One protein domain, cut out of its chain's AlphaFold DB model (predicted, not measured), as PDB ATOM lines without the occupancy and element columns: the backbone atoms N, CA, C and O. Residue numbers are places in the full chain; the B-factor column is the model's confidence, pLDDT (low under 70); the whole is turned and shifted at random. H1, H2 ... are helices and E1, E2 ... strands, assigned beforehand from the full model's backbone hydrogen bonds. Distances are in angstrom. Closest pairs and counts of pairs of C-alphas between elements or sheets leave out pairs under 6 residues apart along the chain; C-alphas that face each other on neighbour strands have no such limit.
ATOM      1  N   LYS A   4       3.647   7.029 -47.264       90.12
ATOM      2  CA  LYS A   4       2.837   7.753 -46.264       90.12
ATOM      3  C   LYS A   4       3.055   7.230 -44.843       90.12
ATOM      4  O   LYS A   4       3.196   8.017 -43.913       90.12
ATOM      5  N   GLU A   5       3.100   5.910 -44.676       90.94
ATOM      6  CA  GLU A   5       3.387   5.287 -43.378       90.94
ATOM      7  C   GLU A   5       4.806   5.602 -42.900       90.94
ATOM      8  O   GLU A   5       5.013   5.815 -41.707       90.94
ATOM      9  N   LEU A   6       5.773   5.649 -43.822       89.25
ATOM     10  CA  LEU A   6       7.143   6.040 -43.509       89.25
ATOM     11  C   LEU A   6       7.201   7.482 -42.994       89.25
ATOM     12  O   LEU A   6       7.756   7.707 -41.923       89.25
ATOM     13  N   ILE A   7       6.582   8.430 -43.703       90.81
ATOM     14  CA  ILE A   7       6.531   9.841 -43.289       90.81
ATOM     15  C   ILE A   7       5.942   9.967 -41.881       90.81
ATOM     16  O   ILE A   7       6.563  10.575 -41.014       90.81
ATOM     17  N   ALA A   8       4.797   9.327 -41.624       91.56
ATOM     18  CA  ALA A   8       4.155   9.376 -40.311       91.56
ATOM     19  C   ALA A   8       5.059   8.821 -39.194       91.56
ATOM     20  O   ALA A   8       5.081   9.358 -38.088       91.56
ATOM     21  N   ARG A   9       5.836   7.767 -39.475       90.81
ATOM     22  CA  ARG A   9       6.800   7.208 -38.516       90.81
ATOM     23  C   ARG A   9       7.976   8.145 -38.265       90.81
ATOM     24  O   ARG A   9       8.350   8.291 -37.109       90.81
ATOM     25  N   LEU A  10       8.528   8.769 -39.307       90.06
ATOM     26  CA  LEU A  10       9.623   9.738 -39.182       90.06
ATOM     27  C   LEU A  10       9.185  10.954 -38.344       90.06
ATOM     28  O   LEU A  10       9.867  11.327 -37.393       90.06
ATOM     29  N   GLN A  11       7.990  11.493 -38.606       90.00
ATOM     30  CA  GLN A  11       7.411  12.602 -37.830       90.00
ATOM     31  C   GLN A  11       7.137  12.239 -36.363       90.00
ATOM     32  O   GLN A  11       7.171  13.106 -35.496       90.00
ATOM     33  N   ALA A  12       6.869  10.964 -36.069       91.62
ATOM     34  CA  ALA A  12       6.588  10.485 -34.717       91.62
ATOM     35  C   ALA A  12       7.847  10.118 -33.905       91.62
ATOM     36  O   ALA A  12       7.720   9.695 -32.753       91.62
ATOM     37  N   LEU A  13       9.054  10.235 -34.474       89.94
ATOM     38  CA  LEU A  13      10.284   9.927 -33.744       89.94
ATOM     39  C   LEU A  13      10.489  10.901 -32.572       89.94
ATOM     40  O   LEU A  13      10.375  12.115 -32.755       89.94
ATOM     41  N   PRO A  14      10.854  10.406 -31.375       91.12
ATOM     42  CA  PRO A  14      11.091  11.266 -30.215       91.12
ATOM     43  C   PRO A  14      12.331  12.151 -30.391       91.12
ATOM     44  O   PRO A  14      12.401  13.232 -29.817       91.12
ATOM     45  N   ASN A  15      13.299  11.690 -31.185       90.25
ATOM     46  CA  ASN A  15      14.455  12.463 -31.603       90.25
ATOM     47  C   ASN A  15      14.375  12.682 -33.116       90.25
ATOM     48  O   ASN A  15      14.548  11.732 -33.879       90.25
ATOM     49  N   GLN A  16      14.110  13.920 -33.526       87.69
ATOM     50  CA  GLN A  16      14.019  14.297 -34.937       87.69
ATOM     51  C   GLN A  16      15.391  14.354 -35.633       87.69
ATOM     52  O   GLN A  16      15.429  14.348 -36.855       87.69
ATOM     53  N   ASP A  17      16.497  14.312 -34.882       86.44
ATOM     54  CA  ASP A  17      17.868  14.254 -35.417       86.44
ATOM     55  C   ASP A  17      18.396  12.809 -35.548       86.44
ATOM     56  O   ASP A  17      19.593  12.572 -35.728       86.44
ATOM     57  N   ALA A  18      17.530  11.805 -35.378       87.06
ATOM     58  CA  ALA A  18      17.933  10.407 -35.461       87.06
ATOM     59  C   ALA A  18      18.231   9.985 -36.911       87.06
ATOM     60  O   ALA A  18      17.446  10.230 -37.821       87.06
ATOM     61  N   LEU A  19      19.330   9.250 -37.106       89.44
ATOM     62  CA  LEU A  19      19.626   8.585 -38.375       89.44
ATOM     63  C   LEU A  19      18.707   7.369 -38.551       89.44
ATOM     64  O   LEU A  19      18.792   6.406 -37.782       89.44
ATOM     65  N   VAL A  20      17.862   7.382 -39.579       89.94
ATOM     66  CA  VAL A  20      16.948   6.279 -39.894       89.94
ATOM     67  C   VAL A  20      17.447   5.526 -41.115       89.94
ATOM     68  O   VAL A  20      17.643   6.090 -42.187       89.94
ATOM     69  N   ILE A  21      17.629   4.217 -40.956       89.06
ATOM     70  CA  ILE A  21      18.042   3.323 -42.037       89.06
ATOM     71  C   ILE A  21      16.824   2.521 -42.486       89.06
ATOM     72  O   ILE A  21      16.229   1.772 -41.709       89.06
ATOM     73  N   ILE A  22      16.465   2.665 -43.756       87.62
ATOM     74  CA  ILE A  22      15.364   1.948 -44.389       87.62
ATOM     75  C   ILE A  22      15.976   0.865 -45.273       87.62
ATOM     76  O   ILE A  22      16.485   1.123 -46.365       87.62
ATOM     77  N   ALA A  23      15.932  -0.365 -44.769       86.38
ATOM     78  CA  ALA A  23      16.446  -1.538 -45.456       86.38
ATOM     79  C   ALA A  23      15.311  -2.341 -46.106       86.38
ATOM     80  O   ALA A  23      14.216  -2.479 -45.556       86.38
ATOM     81  N   SER A  24      15.605  -2.925 -47.266       83.38
ATOM     82  CA  SER A  24      14.811  -3.996 -47.864       83.38
ATOM     83  C   SER A  24      15.632  -5.280 -47.824       83.38
ATOM     84  O   SER A  24      16.837  -5.248 -48.062       83.38
ATOM     85  N   PHE A  25      14.983  -6.406 -47.527       76.81
ATOM     86  CA  PHE A  25      15.642  -7.696 -47.282       76.81
ATOM     87  C   PHE A  25      16.554  -8.158 -48.437       76.81
ATOM     88  O   PHE A  25      17.528  -8.859 -48.197       76.81
ATOM     89  N   ASN A  26      16.269  -7.725 -49.670       82.75
ATOM     90  CA  ASN A  26      17.009  -8.101 -50.881       82.75
ATOM     91  C   ASN A  26      17.763  -6.928 -51.535       82.75
ATOM     92  O   ASN A  26      18.112  -7.013 -52.712       82.75
ATOM     93  N   ALA A  27      17.952  -5.807 -50.835       80.25
ATOM     94  CA  ALA A  27      18.616  -4.642 -51.412       80.25
ATOM     95  C   ALA A  27      20.117  -4.630 -51.096       80.25
ATOM     96  O   ALA A  27      20.520  -4.810 -49.948       80.25
ATOM     97  N   ASN A  28      20.926  -4.359 -52.123       85.62
ATOM     98  CA  ASN A  28      22.371  -4.136 -51.991       85.62
ATOM     99  C   ASN A  28      22.703  -2.750 -51.411       85.62
ATOM    100  O   ASN A  28      23.842  -2.495 -51.035       85.62
ATOM    101  N   GLU A  29      21.710  -1.863 -51.347       88.19
ATOM    102  CA  GLU A  29      21.822  -0.494 -50.857       88.19
ATOM    103  C   GLU A  29      20.627  -0.189 -49.952       88.19
ATOM    104  O   GLU A  29      19.519  -0.685 -50.173       88.19
ATOM    105  N   TRP A  30      20.853   0.616 -48.918       89.44
ATOM    106  CA  TRP A  30      19.815   1.043 -47.984       89.44
ATOM    107  C   TRP A  30      19.594   2.541 -48.109       89.44
ATOM    108  O   TRP A  30      20.536   3.299 -48.337       89.44
ATOM    109  N   LEU A  31      18.346   2.968 -47.933       86.56
ATOM    110  CA  LEU A  31      18.015   4.383 -47.918       86.56
ATOM    111  C   LEU A  31      18.292   4.933 -46.517       86.56
ATOM    112  O   LEU A  31      17.775   4.416 -45.526       86.56
ATOM    113  N   ILE A  32      19.109   5.978 -46.446       89.75
ATOM    114  CA  ILE A  32      19.326   6.750 -45.226       89.75
ATOM    115  C   ILE A  32      18.361   7.931 -45.260       89.75
ATOM    116  O   ILE A  32      18.378   8.697 -46.217       89.75
ATOM    117  N   ALA A  33      17.537   8.054 -44.224       89.56
ATOM    118  CA  ALA A  33      16.693   9.211 -43.975       89.56
ATOM    119  C   ALA A  33      17.132   9.868 -42.660       89.56
ATOM    120  O   ALA A  33      17.199   9.235 -41.608       89.56
ATOM    121  N   THR A  34      17.454  11.144 -42.742       87.19
ATOM    122  CA  THR A  34      17.800  12.052 -41.649       87.19
ATOM    123  C   THR A  34      16.613  12.890 -41.179       87.19
ATOM    124  O   THR A  34      16.674  13.456 -40.095       87.19
ATOM    125  N   GLY A  35      15.518  12.951 -41.947       86.88
ATOM    126  CA  GLY A  35      14.291  13.610 -41.506       86.88
ATOM    127  C   GLY A  35      13.227  13.745 -42.591       86.88
ATOM    128  O   GLY A  35      13.306  13.147 -43.665       86.88
ATOM    129  N   VAL A  36      12.206  14.550 -42.297       90.25
ATOM    130  CA  VAL A  36      11.201  14.980 -43.274       90.25
ATOM    131  C   VAL A  36      10.962  16.477 -43.176       90.25
ATOM    132  O   VAL A  36      10.999  17.052 -42.089       90.25
ATOM    133  N   VAL A  37      10.668  17.108 -44.307       90.81
ATOM    134  CA  VAL A  37      10.316  18.526 -44.364       90.81
ATOM    135  C   VAL A  37       9.118  18.738 -45.281       90.81
ATOM    136  O   VAL A  37       9.035  18.170 -46.370       90.81
ATOM    137  N   GLU A  38       8.176  19.570 -44.845       92.50
ATOM    138  CA  GLU A  38       7.099  20.037 -45.713       92.50
ATOM    139  C   GLU A  38       7.602  21.165 -46.613       92.50
ATOM    140  O   GLU A  38       8.208  22.140 -46.161       92.50
ATOM    141  N   ARG A  39       7.334  21.042 -47.911       93.38
ATOM    142  CA  ARG A  39       7.678  22.034 -48.926       93.38
ATOM    143  C   ARG A  39       6.511  22.268 -49.859       93.38
ATOM    144  O   ARG A  39       5.588  21.464 -49.953       93.38
ATOM    145  N   ARG A  40       6.589  23.369 -50.602       95.75
ATOM    146  CA  ARG A  40       5.719  23.571 -51.752       95.75
ATOM    147  C   ARG A  40       6.376  22.987 -52.994       95.75
ATOM    148  O   ARG A  40       7.383  23.515 -53.469       95.75
ATOM    149  N   ILE A  41       5.830  21.883 -53.479       95.06
ATOM    150  CA  ILE A  41       6.362  21.121 -54.611       95.06
ATOM    151  C   ILE A  41       5.239  20.769 -55.579       95.06
ATOM    152  O   ILE A  41       4.071  20.723 -55.209       95.06
ATOM    153  N   SER A  42       5.592  20.514 -56.829       95.25
ATOM    154  CA  SER A  42       4.677  20.001 -57.849       95.25
ATOM    155  C   SER A  42       5.387  18.954 -58.710       95.25
ATOM    156  O   SER A  42       6.610  19.030 -58.856       95.25
ATOM    157  N   PRO A  43       4.661  17.992 -59.309       94.12
ATOM    158  CA  PRO A  43       5.240  17.093 -60.302       94.12
ATOM    159  C   PRO A  43       5.844  17.885 -61.465       94.12
ATOM    160  O   PRO A  43       5.259  18.871 -61.925       94.12
ATOM    161  N   SER A  44       7.012  17.474 -61.948       95.25
ATOM    162  CA  SER A  44       7.659  18.120 -63.086       95.25
ATOM    163  C   SER A  44       6.849  17.878 -64.365       95.25
ATOM    164  O   SER A  44       6.548  16.728 -64.690       95.25
ATOM    165  N   PRO A  45       6.548  18.927 -65.155       93.25
ATOM    166  CA  PRO A  45       5.878  18.767 -66.446       93.25
ATOM    167  C   PRO A  45       6.698  17.955 -67.457       93.25
ATOM    168  O   PRO A  45       6.135  17.372 -68.378       93.25
ATOM    169  N   ALA A  46       8.029  17.941 -67.304       96.31
ATOM    170  CA  ALA A  46       8.934  17.207 -68.184       96.31
ATOM    171  C   ALA A  46       9.034  15.718 -67.815       96.31
ATOM    172  O   ALA A  46       9.262  14.888 -68.692       96.31
ATOM    173  N   ASN A  47       8.877  15.381 -66.530       95.25
ATOM    174  CA  ASN A  47       8.805  14.006 -66.049       95.25
ATOM    175  C   ASN A  47       8.084  13.960 -64.683       95.25
ATOM    176  O   ASN A  47       8.659  14.417 -63.694       95.25
ATOM    177  N   PRO A  48       6.876  13.378 -64.597       91.81
ATOM    178  CA  PRO A  48       6.068  13.395 -63.378       91.81
ATOM    179  C   PRO A  48       6.657  12.586 -62.210       91.81
ATOM    180  O   PRO A  48       6.179  12.746 -61.088       91.81
ATOM    181  N   ASP A  49       7.692  11.772 -62.441       91.88
ATOM    182  CA  ASP A  49       8.410  11.054 -61.379       91.88
ATOM    183  C   ASP A  49       9.329  11.977 -60.559       91.88
ATOM    184  O   ASP A  49       9.763  11.616 -59.465       91.88
ATOM    185  N   PHE A  50       9.625  13.180 -61.064       92.88
ATOM    186  CA  PHE A  50      10.433  14.177 -60.365       92.88
ATOM    187  C   PHE A  50       9.562  15.291 -59.795       92.88
ATOM    188  O   PHE A  50       8.675  15.815 -60.469       92.88
ATOM    189  N   ALA A  51       9.868  15.717 -58.571       93.50
ATOM    190  CA  ALA A  51       9.291  16.917 -57.983       93.50
ATOM    191  C   ALA A  51      10.140  18.154 -58.320       93.50
ATOM    192  O   ALA A  51      11.368  18.099 -58.348       93.50
ATOM    193  N   VAL A  52       9.474  19.284 -58.546       95.25
ATOM    194  CA  VAL A  52      10.077  20.620 -58.688       95.25
ATOM    195  C   VAL A  52       9.419  21.584 -57.699       95.25
ATOM    196  O   VAL A  52       8.348  21.266 -57.172       95.25
ATOM    197  N   PRO A  53      10.008  22.762 -57.424       95.94
ATOM    198  CA  PRO A  53       9.328  23.796 -56.649       95.94
ATOM    199  C   PRO A  53       7.952  24.131 -57.242       95.94
ATOM    200  O   PRO A  53       7.821  24.303 -58.453       95.94
ATOM    201  N   GLY A  54       6.942  24.234 -56.380       95.12
ATOM    202  CA  GLY A  54       5.548  24.443 -56.772       95.12
ATOM    203  C   GLY A  54       4.759  25.211 -55.714       95.12
ATOM    204  O   GLY A  54       5.347  25.857 -54.848       95.12
ATOM    205  N   ASN A  55       3.426  25.148 -55.781       92.88
ATOM    206  CA  ASN A  55       2.531  25.792 -54.808       92.88
ATOM    207  C   ASN A  55       1.794  24.801 -53.898       92.88
ATOM    208  O   ASN A  55       1.280  25.215 -52.858       92.88
ATOM    209  N   ASP A  56       1.772  23.520 -54.258       95.00
ATOM    210  CA  ASP A  56       1.042  22.498 -53.518       95.00
ATOM    211  C   ASP A  56       1.879  21.957 -52.352       95.00
ATOM    212  O   ASP A  56       3.098  21.809 -52.484       95.00
ATOM    213  N   PRO A  57       1.268  21.669 -51.192       92.88
ATOM    214  CA  PRO A  57       1.982  21.074 -50.071       92.88
ATOM    215  C   PRO A  57       2.432  19.647 -50.411       92.88
ATOM    216  O   PRO A  57       1.638  18.815 -50.852       92.88
ATOM    217  N   GLY A  58       3.700  19.349 -50.150       92.12
ATOM    218  CA  GLY A  58       4.278  18.015 -50.266       92.12
ATOM    219  C   GLY A  58       5.396  17.791 -49.253       92.12
ATOM    220  O   GLY A  58       5.871  18.727 -48.613       92.12
ATOM    221  N   VAL A  59       5.798  16.533 -49.086       91.69
ATOM    222  CA  VAL A  59       6.813  16.129 -48.106       91.69
ATOM    223  C   VAL A  59       8.054  15.640 -48.835       91.69
ATOM    224  O   VAL A  59       7.968  14.751 -49.682       91.69
ATOM    225  N   GLU A  60       9.198  16.206 -48.478       89.81
ATOM    226  CA  GLU A  60      10.518  15.714 -48.860       89.81
ATOM    227  C   GLU A  60      11.088  14.871 -47.712       89.81
ATOM    228  O   GLU A  60      11.005  15.263 -46.546       89.81
ATOM    229  N   ILE A  61      11.655  13.713 -48.051       89.56
ATOM    230  CA  ILE A  61      12.448  12.884 -47.138       89.56
ATOM    231  C   ILE A  61      13.911  13.232 -47.413       89.56
ATOM    232  O   ILE A  61      14.341  13.120 -48.562       89.56
ATOM    233  N   ILE A  62      14.635  13.673 -46.383       86.19
ATOM    234  CA  ILE A  62      16.052  14.067 -46.457       86.19
ATOM    235  C   ILE A  62      16.887  12.971 -45.831       86.19
ATOM    236  O   ILE A  62      16.476  12.517 -44.745       86.19
TER     237      ILE A  62
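What this domain is: This is residues 4 to 62 of the 62 residues of an uncharacterized protein of Bradyrhizobium sp. Rc2d (UniProt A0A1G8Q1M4). Two hairpins are joined end to end into an open arch: the small hairpin of E1 and E2 makes one leg, and the long hairpin of E3 and E4 runs away from it and bends over to make the other. The short helix H1 lies beside the joint, near Val 36 in E3 and Ile 61 in E4, and residues 24 to 29 at the tip of the small hairpin stick out. The printed part has 59 residues with one named helix and four named strands, in the order H1, E1, E2, E3, E4, in two antiparallel sheets of two strands each; the class is mixed, helices and strands. The whole is loose, with a radius of gyration of the C-alphas of 13.5 A and spans of 33 by 29 by 17 A.

Where its parts are: H1 is residues 4 to 11, 10.8 A long, and begins at C-alpha 4 at (2.837, 7.753, -46.264). E1 is residues 20 to 22 and E2 is residues 31 to 33, each 6.4 A from first to last C-alpha. E3, residues 36 to 43, is 18.2 A long, begins at C-alpha 36 at (11.201, 14.980, -43.274), and bends by 78 degrees at residue 40. E4, residues 51 to 61, is the longest strand by residues; it bends by 140 degrees at residue 55, measures 12.0 A, and ends at C-alpha 61 at (12.448, 12.884, -47.138).

How they stand to each other: Every O i to N i+4 pair in H1 is within hydrogen-bond range. The closest C-alphas of H1 and E3 are those of Leu 10 and Val 36, 6.8 A apart. Those of H1 and E4 are Ile 7 and Ile 61, 7.7 A apart. E1 and E2 form a hairpin, antiparallel at 153 degrees, with N 20 and O 33 within hydrogen-bond range at 2.8 A and N 31 and O 22 at 3.1 A. E2 and E3 meet only through their link. The closest C-alphas of E2 and E4 are those of Ala 33 and Ile 61, 6.4 A apart. E3 and E4 form a hairpin, antiparallel at 139 degrees; N 37 and O 60 are 2.9 A apart, and past the bend in E3, N 42 and O 52 are also 2.9 A apart, both within hydrogen-bond range. H1 and E2 are apart, and E1 is apart from both E3 and E4.

The domain as a whole: The two C-alphas farthest apart are those of Pro 14 and Ala 46, 38.5 A. The printed part has no cut and ends at residue 62, the chain's last residue. The link from E2 to E3 is tight, the other three are short, and none is long. The mean pLDDT of the printed part is 90.3, and no printed residue is under 70.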